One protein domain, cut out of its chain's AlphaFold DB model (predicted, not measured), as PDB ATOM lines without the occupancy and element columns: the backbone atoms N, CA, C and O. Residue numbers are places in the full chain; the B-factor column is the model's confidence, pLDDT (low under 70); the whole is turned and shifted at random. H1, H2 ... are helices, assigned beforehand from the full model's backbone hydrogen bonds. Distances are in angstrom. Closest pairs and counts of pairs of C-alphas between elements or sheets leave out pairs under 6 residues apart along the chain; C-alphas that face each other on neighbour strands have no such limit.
ATOM      1  N   TRP A   4      46.166  18.184  28.948       93.56
ATOM      2  CA  TRP A   4      46.007  17.268  27.817       93.56
ATOM      3  C   TRP A   4      47.319  16.589  27.395       93.56
ATOM      4  O   TRP A   4      47.270  15.489  26.846       93.56
ATOM      5  N   SER A   5      48.496  17.164  27.694       94.88
ATOM      6  CA  SER A   5      49.791  16.609  27.257       94.88
ATOM      7  C   SER A   5      50.141  15.272  27.917       94.88
ATOM      8  O   SER A   5      51.073  14.590  27.496       94.88
ATOM      9  N   ASN A   6      49.400  14.888  28.961       95.56
ATOM     10  CA  ASN A   6      49.510  13.577  29.598       95.56
ATOM     11  C   ASN A   6      48.688  12.488  28.889       95.56
ATOM     12  O   ASN A   6      48.940  11.312  29.115       95.56
ATOM     13  N   PHE A   7      47.749  12.862  28.019       96.94
ATOM     14  CA  PHE A   7      46.770  11.955  27.404       96.94
ATOM     15  C   PHE A   7      46.889  11.914  25.880       96.94
ATOM     16  O   PHE A   7      46.673  10.881  25.244       96.94
ATOM     17  N   VAL A   8      47.288  13.032  25.281       96.19
ATOM     18  CA  VAL A   8      47.458  13.167  23.837       96.19
ATOM     19  C   VAL A   8      48.941  13.199  23.508       96.19
ATOM     20  O   VAL A   8      49.730  13.897  24.148       96.19
ATOM     21  N   ARG A   9      49.329  12.411  22.503       93.12
ATOM     22  CA  ARG A   9      50.649  12.503  21.885       93.12
ATOM     23  C   ARG A   9      50.540  13.482  20.724       93.12
ATOM     24  O   ARG A   9      49.710  13.270  19.854       93.12
ATOM     25  N   GLY A  10      51.387  14.500  20.709       90.81
ATOM     26  CA  GLY A  10      51.465  15.428  19.591       90.81
ATOM     27  C   GLY A  10      52.227  16.696  19.947       90.81
ATOM     28  O   GLY A  10      52.308  17.081  21.115       90.81
ATOM     29  N   GLU A  11      52.786  17.335  18.933       92.81
ATOM     30  CA  GLU A  11      53.408  18.645  19.007       92.81
ATOM     31  C   GLU A  11      52.408  19.740  18.595       92.81
ATOM     32  O   GLU A  11      51.983  19.777  17.438       92.81
ATOM     33  N   PRO A  12      52.048  20.675  19.499       92.25
ATOM     34  CA  PRO A  12      51.103  21.750  19.189       92.25
ATOM     35  C   PRO A  12      51.502  22.604  17.986       92.25
ATOM     36  O   PRO A  12      50.647  22.965  17.185       92.25
ATOM     37  N   ALA A  13      52.798  22.895  17.833       93.38
ATOM     38  CA  ALA A  13      53.310  23.710  16.732       93.38
ATOM     39  C   ALA A  13      53.106  23.052  15.355       93.38
ATOM     40  O   ALA A  13      53.014  23.755  14.354       93.38
ATOM     41  N   ARG A  14      52.994  21.716  15.310       95.50
ATOM     42  CA  ARG A  14      52.687  20.938  14.100       95.50
ATOM     43  C   ARG A  14      51.201  20.593  13.965       95.50
ATOM     44  O   ARG A  14      50.849  19.799  13.108       95.50
ATOM     45  N   GLN A  15      50.338  21.171  14.805       95.44
ATOM     46  CA  GLN A  15      48.890  20.927  14.843       95.44
ATOM     47  C   GLN A  15      48.468  19.478  15.155       95.44
ATOM     48  O   GLN A  15      47.279  19.181  15.142       95.44
ATOM     49  N   GLU A  16      49.386  18.596  15.564       96.06
ATOM     50  CA  GLU A  16      49.082  17.181  15.852       96.06
ATOM     51  C   GLU A  16      48.043  17.023  16.983       96.06
ATOM     52  O   GLU A  16      47.260  16.081  17.013       96.06
ATOM     53  N   VAL A  17      47.997  17.968  17.930       95.94
ATOM     54  CA  VAL A  17      46.993  17.968  19.013       95.94
ATOM     55  C   VAL A  17      45.616  18.398  18.504       95.94
ATOM     56  O   VAL A  17      44.606  17.862  18.955       95.94
ATOM     57  N   LEU A  18      45.577  19.352  17.569       96.56
ATOM     58  CA  LEU A  18      44.340  19.795  16.928       96.56
ATOM     59  C   LEU A  18      43.771  18.678  16.050       96.56
ATOM     60  O   LEU A  18      42.576  18.417  16.117       96.56
ATOM     61  N   GLU A  19      44.626  17.981  15.303       97.56
ATOM     62  CA  GLU A  19      44.247  16.807  14.513       97.56
ATOM     63  C   GLU A  19      43.609  15.723  15.391       97.56
ATOM     64  O   GLU A  19      42.539  15.229  15.056       97.56
ATOM     65  N   VAL A  20      44.191  15.412  16.557       97.69
ATOM     66  CA  VAL A  20      43.586  14.455  17.506       97.69
ATOM     67  C   VAL A  20      42.228  14.941  18.019       97.69
ATOM     68  O   VAL A  20      41.296  14.147  18.118       97.69
ATOM     69  N   ALA A  21      42.088  16.228  18.347       97.88
ATOM     70  CA  ALA A  21      40.807  16.769  18.794       97.88
ATOM     71  C   ALA A  21      39.733  16.671  17.692       97.88
ATOM     72  O   ALA A  21      38.601  16.276  17.977       97.88
ATOM     73  N   LEU A  22      40.098  16.991  16.445       98.25
ATOM     74  CA  LEU A  22      39.226  16.891  15.274       98.25
ATOM     75  C   LEU A  22      38.850  15.439  14.965       98.25
ATOM     76  O   LEU A  22      37.678  15.152  14.746       98.25
ATOM     77  N   ASP A  23      39.815  14.519  15.005       98.25
ATOM     78  CA  ASP A  23      39.580  13.079  14.852       98.25
ATOM     79  C   ASP A  23      38.568  12.576  15.888       98.25
ATOM     80  O   ASP A  23      37.617  11.868  15.559       98.25
ATOM     81  N   TRP A  24      38.725  12.990  17.146       98.25
ATOM     82  CA  TRP A  24      37.841  12.562  18.221       98.25
ATOM     83  C   TRP A  24      36.397  13.017  18.028       98.25
ATOM     84  O   TRP A  24      35.488  12.208  18.241       98.25
ATOM     85  N   ILE A  25      36.170  14.290  17.680       98.31
ATOM     86  CA  ILE A  25      34.812  14.820  17.499       98.31
ATOM     87  C   ILE A  25      34.185  14.334  16.188       98.31
ATOM     88  O   ILE A  25      33.004  14.002  16.162       98.31
ATOM     89  N   ALA A  26      34.978  14.178  15.125       98.19
ATOM     90  CA  ALA A  26      34.508  13.612  13.866       98.19
ATOM     91  C   ALA A  26      34.068  12.147  14.043       98.19
ATOM     92  O   ALA A  26      33.013  11.758  13.548       98.19
ATOM     93  N   GLN A  27      34.815  11.351  14.822       97.94
ATOM     94  CA  GLN A  27      34.416   9.985  15.181       97.94
ATOM     95  C   GLN A  27      33.121   9.937  15.999       97.94
ATOM     96  O   GLN A  27      32.303   9.052  15.752       97.94
ATOM     97  N   ARG A  28      32.921  10.870  16.944       96.62
ATOM     98  CA  ARG A  28      31.662  11.004  17.704       96.62
ATOM     99  C   ARG A  28      30.479  11.245  16.762       96.62
ATOM    100  O   ARG A  28      29.429  10.631  16.924       96.62
ATOM    101  N   ASP A  29      30.682  12.083  15.749       96.94
ATOM    102  CA  ASP A  29      29.658  12.455  14.768       96.94
ATOM    103  C   ASP A  29      29.515  11.443  13.615       96.94
ATOM    104  O   ASP A  29      28.626  11.579  12.773       96.94
ATOM    105  N   GLY A  30      30.378  10.424  13.552       97.56
ATOM    106  CA  GLY A  30      30.375   9.421  12.485       97.56
ATOM    107  C   GLY A  30      30.806   9.959  11.115       97.56
ATOM    108  O   GLY A  30      30.383   9.426  10.089       97.56
ATOM    109  N   VAL A  31      31.637  11.006  11.076       98.25
ATOM    110  CA  VAL A  31      32.115  11.665   9.847       98.25
ATOM    111  C   VAL A  31      33.649  11.685   9.765       98.25
ATOM    112  O   VAL A  31      34.345  11.328  10.713       98.25
ATOM    113  N   SER A  32      34.200  12.089   8.615       98.31
ATOM    114  CA  SER A  32      35.632  12.386   8.482       98.31
ATOM    115  C   SER A  32      35.972  13.768   9.049       98.31
ATOM    116  O   SER A  32      35.101  14.634   9.153       98.31
ATOM    117  N   ILE A  33      37.256  13.998   9.345       98.12
ATOM    118  CA  ILE A  33      37.764  15.315   9.760       98.12
ATOM    119  C   ILE A  33      37.405  16.389   8.721       98.12
ATOM    120  O   ILE A  33      36.878  17.434   9.090       98.12
ATOM    121  N   ASP A  34      37.599  16.110   7.427       98.25
ATOM    122  CA  ASP A  34      37.272  17.049   6.343       98.25
ATOM    123  C   ASP A  34      35.790  17.432   6.333       98.25
ATOM    124  O   ASP A  34      35.458  18.608   6.198       98.25
ATOM    125  N   ASN A  35      34.893  16.460   6.525       98.44
ATOM    126  CA  ASN A  35      33.455  16.716   6.561       98.44
ATOM    127  C   ASN A  35      33.053  17.522   7.800       98.44
ATOM    128  O   ASN A  35      32.215  18.418   7.690       98.44
ATOM    129  N   TYR A  36      33.656  17.235   8.959       98.31
ATOM    130  CA  TYR A  36      33.453  18.032  10.167       98.31
ATOM    131  C   TYR A  36      33.911  19.481   9.931       98.31
ATOM    132  O   TYR A  36      33.125  20.413  10.064       98.31
ATOM    133  N   MET A  37      35.145  19.690   9.468       97.44
ATOM    134  CA  MET A  37      35.663  21.038   9.208       97.44
ATOM    135  C   MET A  37      34.854  21.782   8.138       97.44
ATOM    136  O   MET A  37      34.589  22.968   8.298       97.44
ATOM    137  N   ALA A  38      34.416  21.104   7.072       97.88
ATOM    138  CA  ALA A  38      33.601  21.713   6.024       97.88
ATOM    139  C   ALA A  38      32.226  22.161   6.532       97.88
ATOM    140  O   ALA A  38      31.734  23.200   6.099       97.88
ATOM    141  N   LYS A  39      31.617  21.399   7.448       97.56
ATOM    142  CA  LYS A  39      30.342  21.746   8.088       97.56
ATOM    143  C   LYS A  39      30.474  22.954   9.022       97.56
ATOM    144  O   LYS A  39      29.556  23.759   9.080       97.56
ATOM    145  N   HIS A  40      31.606  23.073   9.712       96.94
ATOM    146  CA  HIS A  40      31.866  24.089  10.739       96.94
ATOM    147  C   HIS A  40      32.727  25.268  10.230       96.94
ATOM    148  O   HIS A  40      33.242  26.059  11.013       96.94
ATOM    149  N   ARG A  41      32.920  25.397   8.909       96.31
ATOM    150  CA  ARG A  41      33.831  26.384   8.290       96.31
ATOM    151  C   ARG A  41      33.429  27.848   8.490       96.31
ATOM    152  O   ARG A  41      34.288  28.718   8.383       96.31
ATOM    153  N   ASP A  42      32.138  28.089   8.699       97.12
ATOM    154  CA  ASP A  42      31.556  29.423   8.860       97.12
ATOM    155  C   ASP A  42      31.253  29.727  10.342       97.12
ATOM    156  O   ASP A  42      30.712  30.788  10.651       97.12
ATOM    157  N   ASP A  43      31.605  28.814  11.259       97.12
ATOM    158  CA  ASP A  43      31.455  29.028  12.697       97.12
ATOM    159  C   ASP A  43      32.449  30.099  13.178       97.12
ATOM    160  O   ASP A  43      33.628  30.105  12.820       97.12
ATOM    161  N   GLU A  44      31.981  31.000  14.040       97.06
ATOM    162  CA  GLU A  44      32.808  32.086  14.585       97.06
ATOM    163  C   GLU A  44      33.841  31.595  15.616       97.06
ATOM    164  O   GLU A  44      34.794  32.308  15.942       97.06
ATOM    165  N   ASP A  45      33.656  30.387  16.153       95.69
ATOM    166  CA  ASP A  45      34.536  29.776  17.143       95.69
ATOM    167  C   ASP A  45      34.553  28.239  17.048       95.69
ATOM    168  O   ASP A  45      33.817  27.626  16.284       95.69
ATOM    169  N   CYS A  46      35.425  27.601  17.835       95.31
ATOM    170  CA  CYS A  46      35.527  26.144  17.932       95.31
ATOM    171  C   CYS A  46      35.063  25.608  19.298       95.31
ATOM    172  O   CYS A  46      35.583  24.596  19.780       95.31
ATOM    173  N   LYS A  47      34.107  26.283  19.960       97.25
ATOM    174  CA  LYS A  47      33.679  25.932  21.328       97.25
ATOM    175  C   LYS A  47      33.242  24.483  21.455       97.25
ATOM    176  O   LYS A  47      33.538  23.868  22.476       97.25
ATOM    177  N   GLU A  48      32.560  23.932  20.455       96.88
ATOM    178  CA  GLU A  48      32.114  22.538  20.482       96.88
ATOM    179  C   GLU A  48      33.302  21.567  20.540       96.88
ATOM    180  O   GLU A  48      33.399  20.755  21.464       96.88
ATOM    181  N   LEU A  49      34.250  21.724  19.610       97.88
ATOM    182  CA  LEU A  49      35.502  20.968  19.560       97.88
ATOM    183  C   LEU A  49      36.268  21.082  20.881       97.88
ATOM    184  O   LEU A  49      36.675  20.073  21.461       97.88
ATOM    185  N   GLN A  50      36.438  22.309  21.379       97.56
ATOM    186  CA  GLN A  50      37.156  22.568  22.623       97.56
ATOM    187  C   GLN A  50      36.457  21.930  23.828       97.56
ATOM    188  O   GLN A  50      37.128  21.336  24.677       97.56
ATOM    189  N   THR A  51      35.132  22.053  23.912       98.19
ATOM    190  CA  THR A  51      34.330  21.508  25.013       98.19
ATOM    191  C   THR A  51      34.449  19.997  25.034       98.19
ATOM    192  O   THR A  51      34.876  19.443  26.040       98.19
ATOM    193  N   TYR A  52      34.172  19.336  23.909       98.44
ATOM    194  CA  TYR A  52      34.233  17.883  23.823       98.44
ATOM    195  C   TYR A  52      35.631  17.341  24.145       98.44
ATOM    196  O   TYR A  52      35.777  16.463  24.998       98.44
ATOM    197  N   PHE A  53      36.676  17.919  23.544       98.31
ATOM    198  CA  PHE A  53      38.056  17.538  23.842       98.31
ATOM    199  C   PHE A  53      38.380  17.685  25.335       98.31
ATOM    200  O   PHE A  53      38.943  16.777  25.948       98.31
ATOM    201  N   THR A  54      37.994  18.811  25.941       97.94
ATOM    202  CA  THR A  54      38.239  19.074  27.364       97.94
ATOM    203  C   THR A  54      37.467  18.097  28.247       97.94
ATOM    204  O   THR A  54      38.053  17.550  29.175       97.94
ATOM    205  N   THR A  55      36.205  17.799  27.928       98.44
ATOM    206  CA  THR A  55      35.377  16.830  28.658       98.44
ATOM    207  C   THR A  55      36.007  15.440  28.675       98.44
ATOM    208  O   THR A  55      36.132  14.845  29.746       98.44
ATOM    209  N   VAL A  56      36.473  14.941  27.525       98.56
ATOM    210  CA  VAL A  56      37.137  13.628  27.430       98.56
ATOM    211  C   VAL A  56      38.399  13.585  28.304       98.56
ATOM    212  O   VAL A  56      38.613  12.636  29.063       98.56
ATOM    213  N   ILE A  57      39.232  14.629  28.238       98.25
ATOM    214  CA  ILE A  57      40.472  14.732  29.026       98.25
ATOM    215  C   ILE A  57      40.176  14.864  30.522       98.25
ATOM    216  O   ILE A  57      40.865  14.272  31.360       98.25
ATOM    217  N   ASP A  58      39.162  15.648  30.874       98.06
ATOM    218  CA  ASP A  58      38.773  15.881  32.255       98.06
ATOM    219  C   ASP A  58      38.218  14.623  32.903       98.06
ATOM    220  O   ASP A  58      38.619  14.320  34.029       98.06
ATOM    221  N   TRP A  59      37.411  13.859  32.167       98.50
ATOM    222  CA  TRP A  59      36.942  12.543  32.580       98.50
ATOM    223  C   TRP A  59      38.100  11.554  32.773       98.50
ATOM    224  O   TRP A  59      38.239  10.957  33.844       98.50
ATOM    225  N   ALA A  60      39.003  11.418  31.797       98.19
ATOM    226  CA  ALA A  60      40.137  10.499  31.925       98.19
ATOM    227  C   ALA A  60      40.996  10.831  33.164       98.19
ATOM    228  O   ALA A  60      41.381   9.947  33.935       98.19
ATOM    229  N   ALA A  61      41.227  12.122  33.417       97.88
ATOM    230  CA  ALA A  61      41.943  12.614  34.592       97.88
ATOM    231  C   ALA A  61      41.125  12.602  35.897       97.88
ATOM    232  O   ALA A  61      41.688  12.793  36.984       97.88
ATOM    233  N   SER A  62      39.799  12.461  35.836       97.81
ATOM    234  CA  SER A  62      38.981  12.221  37.023       97.81
ATOM    235  C   SER A  62      39.050  10.761  37.446       97.81
ATOM    236  O   SER A  62      39.135  10.511  38.644       97.81
ATOM    237  N   VAL A  63      39.096   9.833  36.484       98.38
ATOM    238  CA  VAL A  63      39.204   8.388  36.735       98.38
ATOM    239  C   VAL A  63      40.617   7.988  37.168       98.38
ATOM    240  O   VAL A  63      40.781   7.281  38.160       98.38
ATOM    241  N   PHE A  64      41.653   8.458  36.468       98.06
ATOM    242  CA  PHE A  64      43.048   8.114  36.754       98.06
ATOM    243  C   PHE A  64      43.804   9.338  37.282       98.06
ATOM    244  O   PHE A  64      44.273  10.184  36.521       98.06
ATOM    245  N   LYS A  65      43.962   9.431  38.609       96.88
ATOM    246  CA  LYS A  65      44.682  10.516  39.307       96.88
ATOM    247  C   LYS A  65      46.194  10.286  39.284       96.88
ATOM    248  O   LYS A  65      46.869  10.257  40.313       96.88
ATOM    249  N   MET A  66      46.728  10.100  38.085       95.69
ATOM    250  CA  MET A  66      48.145   9.887  37.829       95.69
ATOM    251  C   MET A  66      48.539  10.387  36.442       95.69
ATOM    252  O   MET A  66      47.695  10.720  35.616       95.69
ATOM    253  N   THR A  67      49.843  10.411  36.200       94.62
ATOM    254  CA  THR A  67      50.430  10.675  34.889       94.62
ATOM    255  C   THR A  67      51.412   9.564  34.569       94.62
ATOM    256  O   THR A  67      52.269   9.256  35.396       94.62
ATOM    257  N   ASP A  68      51.313   8.998  33.373       95.88
ATOM    258  CA  ASP A  68      52.258   8.020  32.846       95.88
ATOM    259  C   ASP A  68      52.381   8.201  31.327       95.88
ATOM    260  O   ASP A  68      51.445   8.658  30.669       95.88
ATOM    261  N   SER A  69      53.537   7.881  30.747       95.06
ATOM    262  CA  SER A  69      53.743   8.036  29.301       95.06
ATOM    263  C   SER A  69      52.843   7.108  28.479       95.06
ATOM    264  O   SER A  69      52.468   7.467  27.360       95.06
ATOM    265  N   SER A  70      52.434   5.963  29.037       96.25
ATOM    266  CA  SER A  70      51.496   5.031  28.405       96.25
ATOM    267  C   SER A  70      50.074   5.583  28.285       96.25
ATOM    268  O   SER A  70      49.333   5.122  27.422       96.25
ATOM    269  N   MET A  71      49.715   6.622  29.050       97.25
ATOM    270  CA  MET A  71      48.426   7.315  28.913       97.25
ATOM    271  C   MET A  71      48.320   8.104  27.602       97.25
ATOM    272  O   MET A  71      47.220   8.488  27.198       97.25
ATOM    273  N   ARG A  72      49.447   8.353  26.918       96.50
ATOM    274  CA  ARG A  72      49.482   9.149  25.689       96.50
ATOM    275  C   ARG A  72      49.127   8.328  24.454       96.50
ATOM    276  O   ARG A  72      49.716   7.278  24.175       96.50
ATOM    277  N   GLY A  73      48.224   8.872  23.641       93.12
ATOM    278  CA  GLY A  73      47.808   8.250  22.380       93.12
ATOM    279  C   GLY A  73      46.978   6.987  22.602       93.12
ATOM    280  O   GLY A  73      47.178   5.990  21.908       93.12
ATOM    281  N   ILE A  74      46.135   7.015  23.631       96.56
ATOM    282  CA  ILE A  74      44.967   6.147  23.773       96.56
ATOM    283  C   ILE A  74      43.793   6.881  23.116       96.56
ATOM    284  O   ILE A  74      43.724   8.110  23.177       96.56
ATOM    285  N   ALA A  75      42.877   6.137  22.496       96.25
ATOM    286  CA  ALA A  75      41.621   6.675  21.977       96.25
ATOM    287  C   ALA A  75      40.660   6.988  23.138       96.25
ATOM    288  O   ALA A  75      39.672   6.289  23.361       96.25
ATOM    289  N   TRP A  76      40.999   8.006  23.934       98.38
ATOM    290  CA  TRP A  76      40.246   8.384  25.130       98.38
ATOM    291  C   TRP A  76      38.808   8.786  24.811       98.38
ATOM    292  O   TRP A  76      37.942   8.542  25.640       98.38
ATOM    293  N   ASN A  77      38.543   9.318  23.614       98.25
ATOM    294  CA  ASN A  77      37.190   9.576  23.129       98.25
ATOM    295  C   ASN A  77      36.342   8.298  23.120       98.25
ATOM    296  O   ASN A  77      35.288   8.267  23.733       98.25
ATOM    297  N   LYS A  78      36.833   7.202  22.528       98.19
ATOM    298  CA  LYS A  78      36.093   5.930  22.472       98.19
ATOM    299  C   LYS A  78      35.827   5.367  23.862       98.19
ATOM    300  O   LYS A  78      34.746   4.852  24.130       98.19
ATOM    301  N   LEU A  79      36.811   5.488  24.754       98.44
ATOM    302  CA  LEU A  79      36.649   5.069  26.142       98.44
ATOM    303  C   LEU A  79      35.630   5.949  26.874       98.44
ATOM    304  O   LEU A  79      34.830   5.423  27.638       98.44
ATOM    305  N   TYR A  80      35.624   7.258  26.624       98.56
ATOM    306  CA  TYR A  80      34.632   8.173  27.178       98.56
ATOM    307  C   TYR A  80      33.221   7.836  26.682       98.56
ATOM    308  O   TYR A  80      32.324   7.683  27.500       98.56
ATOM    309  N   GLU A  81      33.030   7.606  25.383       97.88
ATOM    310  CA  GLU A  81      31.719   7.224  24.838       97.88
ATOM    311  C   GLU A  81      31.206   5.888  25.411       97.88
ATOM    312  O   GLU A  81      30.008   5.694  25.595       97.88
ATOM    313  N   GLN A  82      32.104   4.949  25.726       97.88
ATOM    314  CA  GLN A  82      31.735   3.616  26.219       97.88
ATOM    315  C   GLN A  82      31.595   3.516  27.753       97.88
ATOM    316  O   GLN A  82      30.923   2.611  28.273       97.88
ATOM    317  N   TYR A  83      32.302   4.369  28.494       98.19
ATOM    318  CA  TYR A  83      32.470   4.249  29.946       98.19
ATOM    319  C   TYR A  83      32.229   5.561  30.708       98.19
ATOM    320  O   TYR A  83      32.290   5.564  31.937       98.19
ATOM    321  N   GLY A  84      31.987   6.672  30.014       96.75
ATOM    322  CA  GLY A  84      31.889   8.022  30.577       96.75
ATOM    323  C   GLY A  84      30.723   8.226  31.539       96.75
ATOM    324  O   GLY A  84      30.802   9.073  32.427       96.75
ATOM    325  N   ASP A  85      29.677   7.417  31.400       95.75
ATOM    326  CA  ASP A  85      28.482   7.399  32.244       95.75
ATOM    327  C   ASP A  85      28.651   6.570  33.531       95.75
ATOM    328  O   ASP A  85      27.787   6.594  34.412       95.75
ATOM    329  N   LYS A  86      29.769   5.846  33.677       95.88
ATOM    330  CA  LYS A  86      30.035   4.970  34.825       95.88
ATOM    331  C   LYS A  86      30.811   5.696  35.917       95.88
ATOM    332  O   LYS A  86      31.757   6.442  35.668       95.88
ATOM    333  N   GLY A  87      30.443   5.411  37.165       95.00
ATOM    334  CA  GLY A  87      31.175   5.871  38.342       95.00
ATOM    335  C   GLY A  87      32.407   5.010  38.620       95.00
ATOM    336  O   GLY A  87      32.314   3.783  38.665       95.00
ATOM    337  N   TYR A  88      33.547   5.656  38.868       97.81
ATOM    338  CA  TYR A  88      34.803   4.995  39.225       97.81
ATOM    339  C   TYR A  88      35.385   5.570  40.517       97.81
ATOM    340  O   TYR A  88      35.434   6.787  40.702       97.81
ATOM    341  N   ASP A  89      35.891   4.697  41.390       98.25
ATOM    342  CA  ASP A  89      36.731   5.110  42.515       98.25
ATOM    343  C   ASP A  89      38.131   5.448  41.992       98.25
ATOM    344  O   ASP A  89      38.919   4.566  41.640       98.25
ATOM    345  N   ALA A  90      38.438   6.742  41.938       98.19
ATOM    346  CA  ALA A  90      39.685   7.233  41.374       98.19
ATOM    347  C   ALA A  90      40.935   6.733  42.120       98.19
ATOM    348  O   ALA A  90      41.977   6.508  41.495       98.19
ATOM    349  N   ALA A  91      40.853   6.541  43.442       98.31
ATOM    350  CA  ALA A  91      41.974   6.045  44.234       98.31
ATOM    351  C   ALA A  91      42.254   4.580  43.888       98.31
ATOM    352  O   ALA A  91      43.402   4.218  43.612       98.31
ATOM    353  N   LYS A  92      41.196   3.766  43.803       98.44
ATOM    354  CA  LYS A  92      41.293   2.361  43.399       98.44
ATOM    355  C   LYS A  92      41.810   2.210  41.969       98.44
ATOM    356  O   LYS A  92      42.781   1.491  41.754       98.44
ATOM    357  N   MET A  93      41.225   2.925  41.007       98.56
ATOM    358  CA  MET A  93      41.638   2.865  39.596       98.56
ATOM    359  C   MET A  93      43.109   3.245  39.417       98.56
ATOM    360  O   MET A  93      43.842   2.600  38.670       98.56
ATOM    361  N   THR A  94      43.564   4.270  40.140       98.44
ATOM    362  CA  THR A  94      44.960   4.717  40.105       98.44
ATOM    363  C   THR A  94      45.910   3.685  40.716       98.44
ATOM    364  O   THR A  94      46.984   3.442  40.165       98.44
ATOM    365  N   ALA A  95      45.537   3.073  41.844       98.50
ATOM    366  CA  ALA A  95      46.343   2.038  42.485       98.50
ATOM    367  C   ALA A  95      46.492   0.802  41.582       98.50
ATOM    368  O   ALA A  95      47.610   0.357  41.327       98.50
ATOM    369  N   GLU A  96      45.383   0.315  41.023       98.31
ATOM    370  CA  GLU A  96      45.369  -0.857  40.142       98.31
ATOM    371  C   GLU A  96      46.110  -0.601  38.821       98.31
ATOM    372  O   GLU A  96      46.831  -1.469  38.332       98.31
ATOM    373  N   ALA A  97      46.000   0.608  38.255       98.38
ATOM    374  CA  ALA A  97      46.769   0.980  37.070       98.38
ATOM    375  C   ALA A  97      48.278   0.927  37.342       98.38
ATOM    376  O   ALA A  97      49.024   0.368  36.541       98.38
ATOM    377  N   ARG A  98      48.737   1.457  38.484       98.25
ATOM    378  CA  ARG A  98      50.156   1.404  38.876       98.25
ATOM    379  C   ARG A  98      50.646  -0.026  39.072       98.25
ATOM    380  O   ARG A  98      51.726  -0.351  38.591       98.25
ATOM    381  N   GLU A  99      49.851  -0.873  39.716       97.25
ATOM    382  CA  GLU A  99      50.178  -2.288  39.902       97.25
ATOM    383  C   GLU A  99      50.388  -2.998  38.554       97.25
ATOM    384  O   GLU A  99      51.431  -3.611  38.326       97.25
ATOM    385  N   LEU A 100      49.458  -2.829  37.609       97.12
ATOM    386  CA  LEU A 100      49.556  -3.421  36.268       97.12
ATOM    387  C   LEU A 100      50.699  -2.828  35.429       97.12
ATOM    388  O   LEU A 100      51.323  -3.523  34.619       97.12
ATOM    389  N   LEU A 101      51.010  -1.542  35.614       97.31
ATOM    390  CA  LEU A 101      52.164  -0.907  34.977       97.31
ATOM    391  C   LEU A 101      53.478  -1.509  35.493       97.31
ATOM    392  O   LEU A 101      54.389  -1.725  34.691       97.31
ATOM    393  N   SER A 102      53.557  -1.847  36.783       95.19
ATOM    394  CA  SER A 102      54.715  -2.510  37.395       95.19
ATOM    395  C   SER A 102      54.805  -4.012  37.105       95.19
ATOM    396  O   SER A 102      55.889  -4.584  37.230       95.19
ATOM    397  N   ASP A 103      53.722  -4.660  36.673       94.12
ATOM    398  CA  ASP A 103      53.762  -6.074  36.301       94.12
ATOM    399  C   ASP A 103      54.529  -6.290  34.982       94.12
ATOM    400  O   ASP A 103      54.121  -5.863  33.895       94.12
ATOM    401  N   SER A 104      55.657  -6.996  35.080       92.00
ATOM    402  CA  SER A 104      56.500  -7.387  33.941       92.00
ATOM    403  C   SER A 104      55.820  -8.356  32.966       92.00
ATOM    404  O   SER A 104      56.266  -8.497  31.825       92.00
ATOM    405  N   GLN A 105      54.745  -9.028  33.389       91.69
ATOM    406  CA  GLN A 105      53.974  -9.928  32.541       91.69
ATOM    407  C   GLN A 105      53.029  -9.163  31.611       91.69
ATOM    408  O   GLN A 105      52.772  -9.636  30.509       91.69
ATOM    409  N   VAL A 106      52.575  -7.963  31.981       94.44
ATOM    410  CA  VAL A 106      51.711  -7.120  31.139       94.44
ATOM    411  C   VAL A 106      52.543  -6.463  30.035       94.44
ATOM    412  O   VAL A 106      53.382  -5.608  30.322       94.44
ATOM    413  N   GLN A 107      52.312  -6.834  28.771       94.31
ATOM    414  CA  GLN A 107      53.040  -6.257  27.630       94.31
ATOM    415  C   GLN A 107      52.344  -5.014  27.060       94.31
ATOM    416  O   GLN A 107      53.003  -4.096  26.575       94.31
ATOM    417  N   SER A 108      51.011  -4.946  27.133       95.88
ATOM    418  CA  SER A 108      50.231  -3.811  26.630       95.88
ATOM    419  C   SER A 108      49.931  -2.818  27.749       95.88
ATOM    420  O   SER A 108      48.896  -2.878  28.412       95.88
ATOM    421  N   LYS A 109      50.837  -1.855  27.950       96.69
ATOM    422  CA  LYS A 109      50.658  -0.806  28.971       96.69
ATOM    423  C   LYS A 109      49.471   0.116  28.661       96.69
ATOM    424  O   LYS A 109      48.767   0.532  29.570       96.69
ATOM    425  N   LYS A 110      49.182   0.358  27.378       96.81
ATOM    426  CA  LYS A 110      48.003   1.132  26.946       96.81
ATOM    427  C   LYS A 110      46.679   0.414  27.216       96.81
ATOM    428  O   LYS A 110      45.698   1.066  27.556       96.81
ATOM    429  N   GLY A 111      46.643  -0.913  27.088       97.38
ATOM    430  CA  GLY A 111      45.419  -1.688  27.302       97.38
ATOM    431  C   GLY A 111      44.982  -1.784  28.765       97.38
ATOM    432  O   GLY A 111      43.842  -2.152  29.030       97.38
ATOM    433  N   ILE A 112      45.846  -1.404  29.715       98.38
ATOM    434  CA  ILE A 112      45.533  -1.360  31.152       98.38
ATOM    435  C   ILE A 112      44.303  -0.493  31.424       98.38
ATOM    436  O   ILE A 112      43.419  -0.894  32.177       98.38
ATOM    437  N   TYR A 113      44.234   0.685  30.808       98.38
ATOM    438  CA  TYR A 113      43.189   1.659  31.117       98.38
ATOM    439  C   TYR A 113      41.811   1.157  30.687       98.38
ATOM    440  O   TYR A 113      40.880   1.178  31.486       98.38
ATOM    441  N   GLU A 114      41.694   0.619  29.472       98.38
ATOM    442  CA  GLU A 114      40.451   0.010  28.989       98.38
ATOM    443  C   GLU A 114      40.087  -1.254  29.777       98.38
ATOM    444  O   GLU A 114      38.931  -1.426  30.154       98.38
ATOM    445  N   TYR A 115      41.069  -2.102  30.107       97.88
ATOM    446  CA  TYR A 115      40.850  -3.289  30.938       97.88
ATOM    447  C   TYR A 115      40.222  -2.934  32.293       97.88
ATOM    448  O   TYR A 115      39.257  -3.573  32.720       97.88
ATOM    449  N   LEU A 116      40.737  -1.896  32.958       98.31
ATOM    450  CA  LEU A 116      40.203  -1.426  34.235       98.31
ATOM    451  C   LEU A 116      38.819  -0.787  34.075       98.31
ATOM    452  O   LEU A 116      37.907  -1.125  34.828       98.31
ATOM    453  N   LEU A 117      38.632   0.080  33.073       98.44
ATOM    454  CA  LEU A 117      37.340   0.714  32.781       98.44
ATOM    455  C   LEU A 117      36.245  -0.321  32.469       98.44
ATOM    456  O   LEU A 117      35.106  -0.176  32.919       98.44
ATOM    457  N   GLY A 118      36.608  -1.402  31.772       97.19
ATOM    458  CA  GLY A 118      35.760  -2.555  31.467       97.19
ATOM    459  C   GLY A 118      35.501  -3.500  32.645       97.19
ATOM    460  O   GLY A 118      34.851  -4.533  32.471       97.19
ATOM    461  N   GLY A 119      35.993  -3.176  33.844       96.19
ATOM    462  CA  GLY A 119      35.780  -3.977  35.047       96.19
ATOM    463  C   GLY A 119      36.596  -5.269  35.073       96.19
ATOM    464  O   GLY A 119      36.122  -6.270  35.605       96.19
ATOM    465  N   LYS A 120      37.808  -5.253  34.501       94.69
ATOM    466  CA  LYS A 120      38.772  -6.368  34.503       94.69
ATOM    467  C   LYS A 120      38.301  -7.632  33.771       94.69
ATOM    468  O   LYS A 120      38.678  -8.741  34.141       94.69
ATOM    469  N   LYS A 121      37.460  -7.472  32.746       89.69
ATOM    470  CA  LYS A 121      36.893  -8.597  31.982       89.69
ATOM    471  C   LYS A 121      37.803  -9.042  30.837       89.69
ATOM    472  O   LYS A 121      38.208 -10.197  30.796       89.69
ATOM    473  N   GLU A 122      38.200  -8.106  29.977       89.50
ATOM    474  CA  GLU A 122      38.934  -8.418  28.743       89.50
ATOM    475  C   GLU A 122      40.448  -8.465  28.969       89.50
ATOM    476  O   GLU A 122      41.183  -7.535  28.634       89.50
ATOM    477  N   THR A 123      40.932  -9.565  29.545       87.56
ATOM    478  CA  THR A 123      42.357  -9.780  29.867       87.56
ATOM    479  C   THR A 123      43.274  -9.698  28.644       87.56
ATOM    480  O   THR A 123      44.422  -9.264  28.772       87.56
ATOM    481  N   ARG A 124      42.769 -10.014  27.443       89.06
ATOM    482  CA  ARG A 124      43.492  -9.867  26.167       89.06
ATOM    483  C   ARG A 124      44.028  -8.457  25.912       89.06
ATOM    484  O   ARG A 124      45.069  -8.308  25.276       89.06
ATOM    485  N   LEU A 125      43.378  -7.423  26.460       94.12
ATOM    486  CA  LEU A 125      43.832  -6.031  26.353       94.12
ATOM    487  C   LEU A 125      45.222  -5.822  26.966       94.12
ATOM    488  O   LEU A 125      45.970  -4.956  26.515       94.12
ATOM    489  N   LEU A 126      45.588  -6.633  27.961       94.25
ATOM    490  CA  LEU A 126      46.867  -6.546  28.659       94.25
ATOM    491  C   LEU A 126      48.015  -7.214  27.899       94.25
ATOM    492  O   LEU A 126      49.176  -6.936  28.210       94.25
ATOM    493  N   ASN A 127      47.706  -8.055  26.904       91.12
ATOM    494  CA  ASN A 127      48.679  -8.860  26.167       91.12
ATOM    495  C   ASN A 127      49.678  -9.525  27.134       91.12
ATOM    496  O   ASN A 127      50.853  -9.166  27.184       91.12
TER     497      ASN A 127
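AT A GLANCE: This is residues 4 to 127 of the 208 residues of the protein "HNH domain-containing protein" of Propionimicrobium lymphophilum ACS-093-V-SCH5 (UniProt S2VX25). The longest helix, H3, runs like a rail along the longest axis, with H1 and then H4 crossing it; H2 packs on H1 toward one end, and the helical hairpin H5 and H6, with short H7 on H6, forms the other end. Residues 41 to 47, mostly the link before H3, stick out. The printed part has 124 residues with seven named helices, H1 to H7 in order, and no named strand: all helix. It is compact, with a radius of gyration of the C-alphas of 15.6 A, yet elongated, spanning 49 by 30 by 24 A.

IN THESE COORDINATES: After residues 4 to 15, find C-alpha 16 at (49.082, 17.181, 15.852), where H1 begins; it runs 20.0 A to residue 29. H2 is residues 33 to 39, 10.0 A. H3, residues 47 to 63, runs 24.0 A to C-alpha 63 at (39.204, 8.388, 36.735). Then come H4, residues 76 to 83, 10.0 A; H5, 90 to 102, 18.3 A; H6, 111 to 117, 10.1 A; and H7, 123 to 126, 5.7 A, ending at (46.867, -6.546, 28.659).

HOW THE PARTS SIT: Start at H3: it touches H1 about perpendicular, at 85 degrees, C-alphas 21 and 53 being closest at 5.8 A. H2 touches H1 at C-alphas 26 and 33, 5.5 A. H4 touches H3 at a steep tilt of 67 degrees, with C-alphas 56 and 77 closest at 5.9 A. H5 touches H3 with residues 90 to 94 alone, C-alphas 63 and 90 closest at 4.8 A. The hairpin H5 and H6 has a shallow tilt of 24 degrees, opposite ways, C-alphas 97 and 112 closest at 6.5 A. H7 touches H6 at C-alphas 111 and 125, 4.7 A. H1 to H6 have every O i to N i+4 pair within hydrogen-bond range; H7 is too short for one.

THE WHOLE: The farthest C-alphas, Asp 42 and Gln 105, are 51.1 A apart. The printed part has no cut, the link H3 to H4 is long, and no printed residue is under 70 in pLDDT.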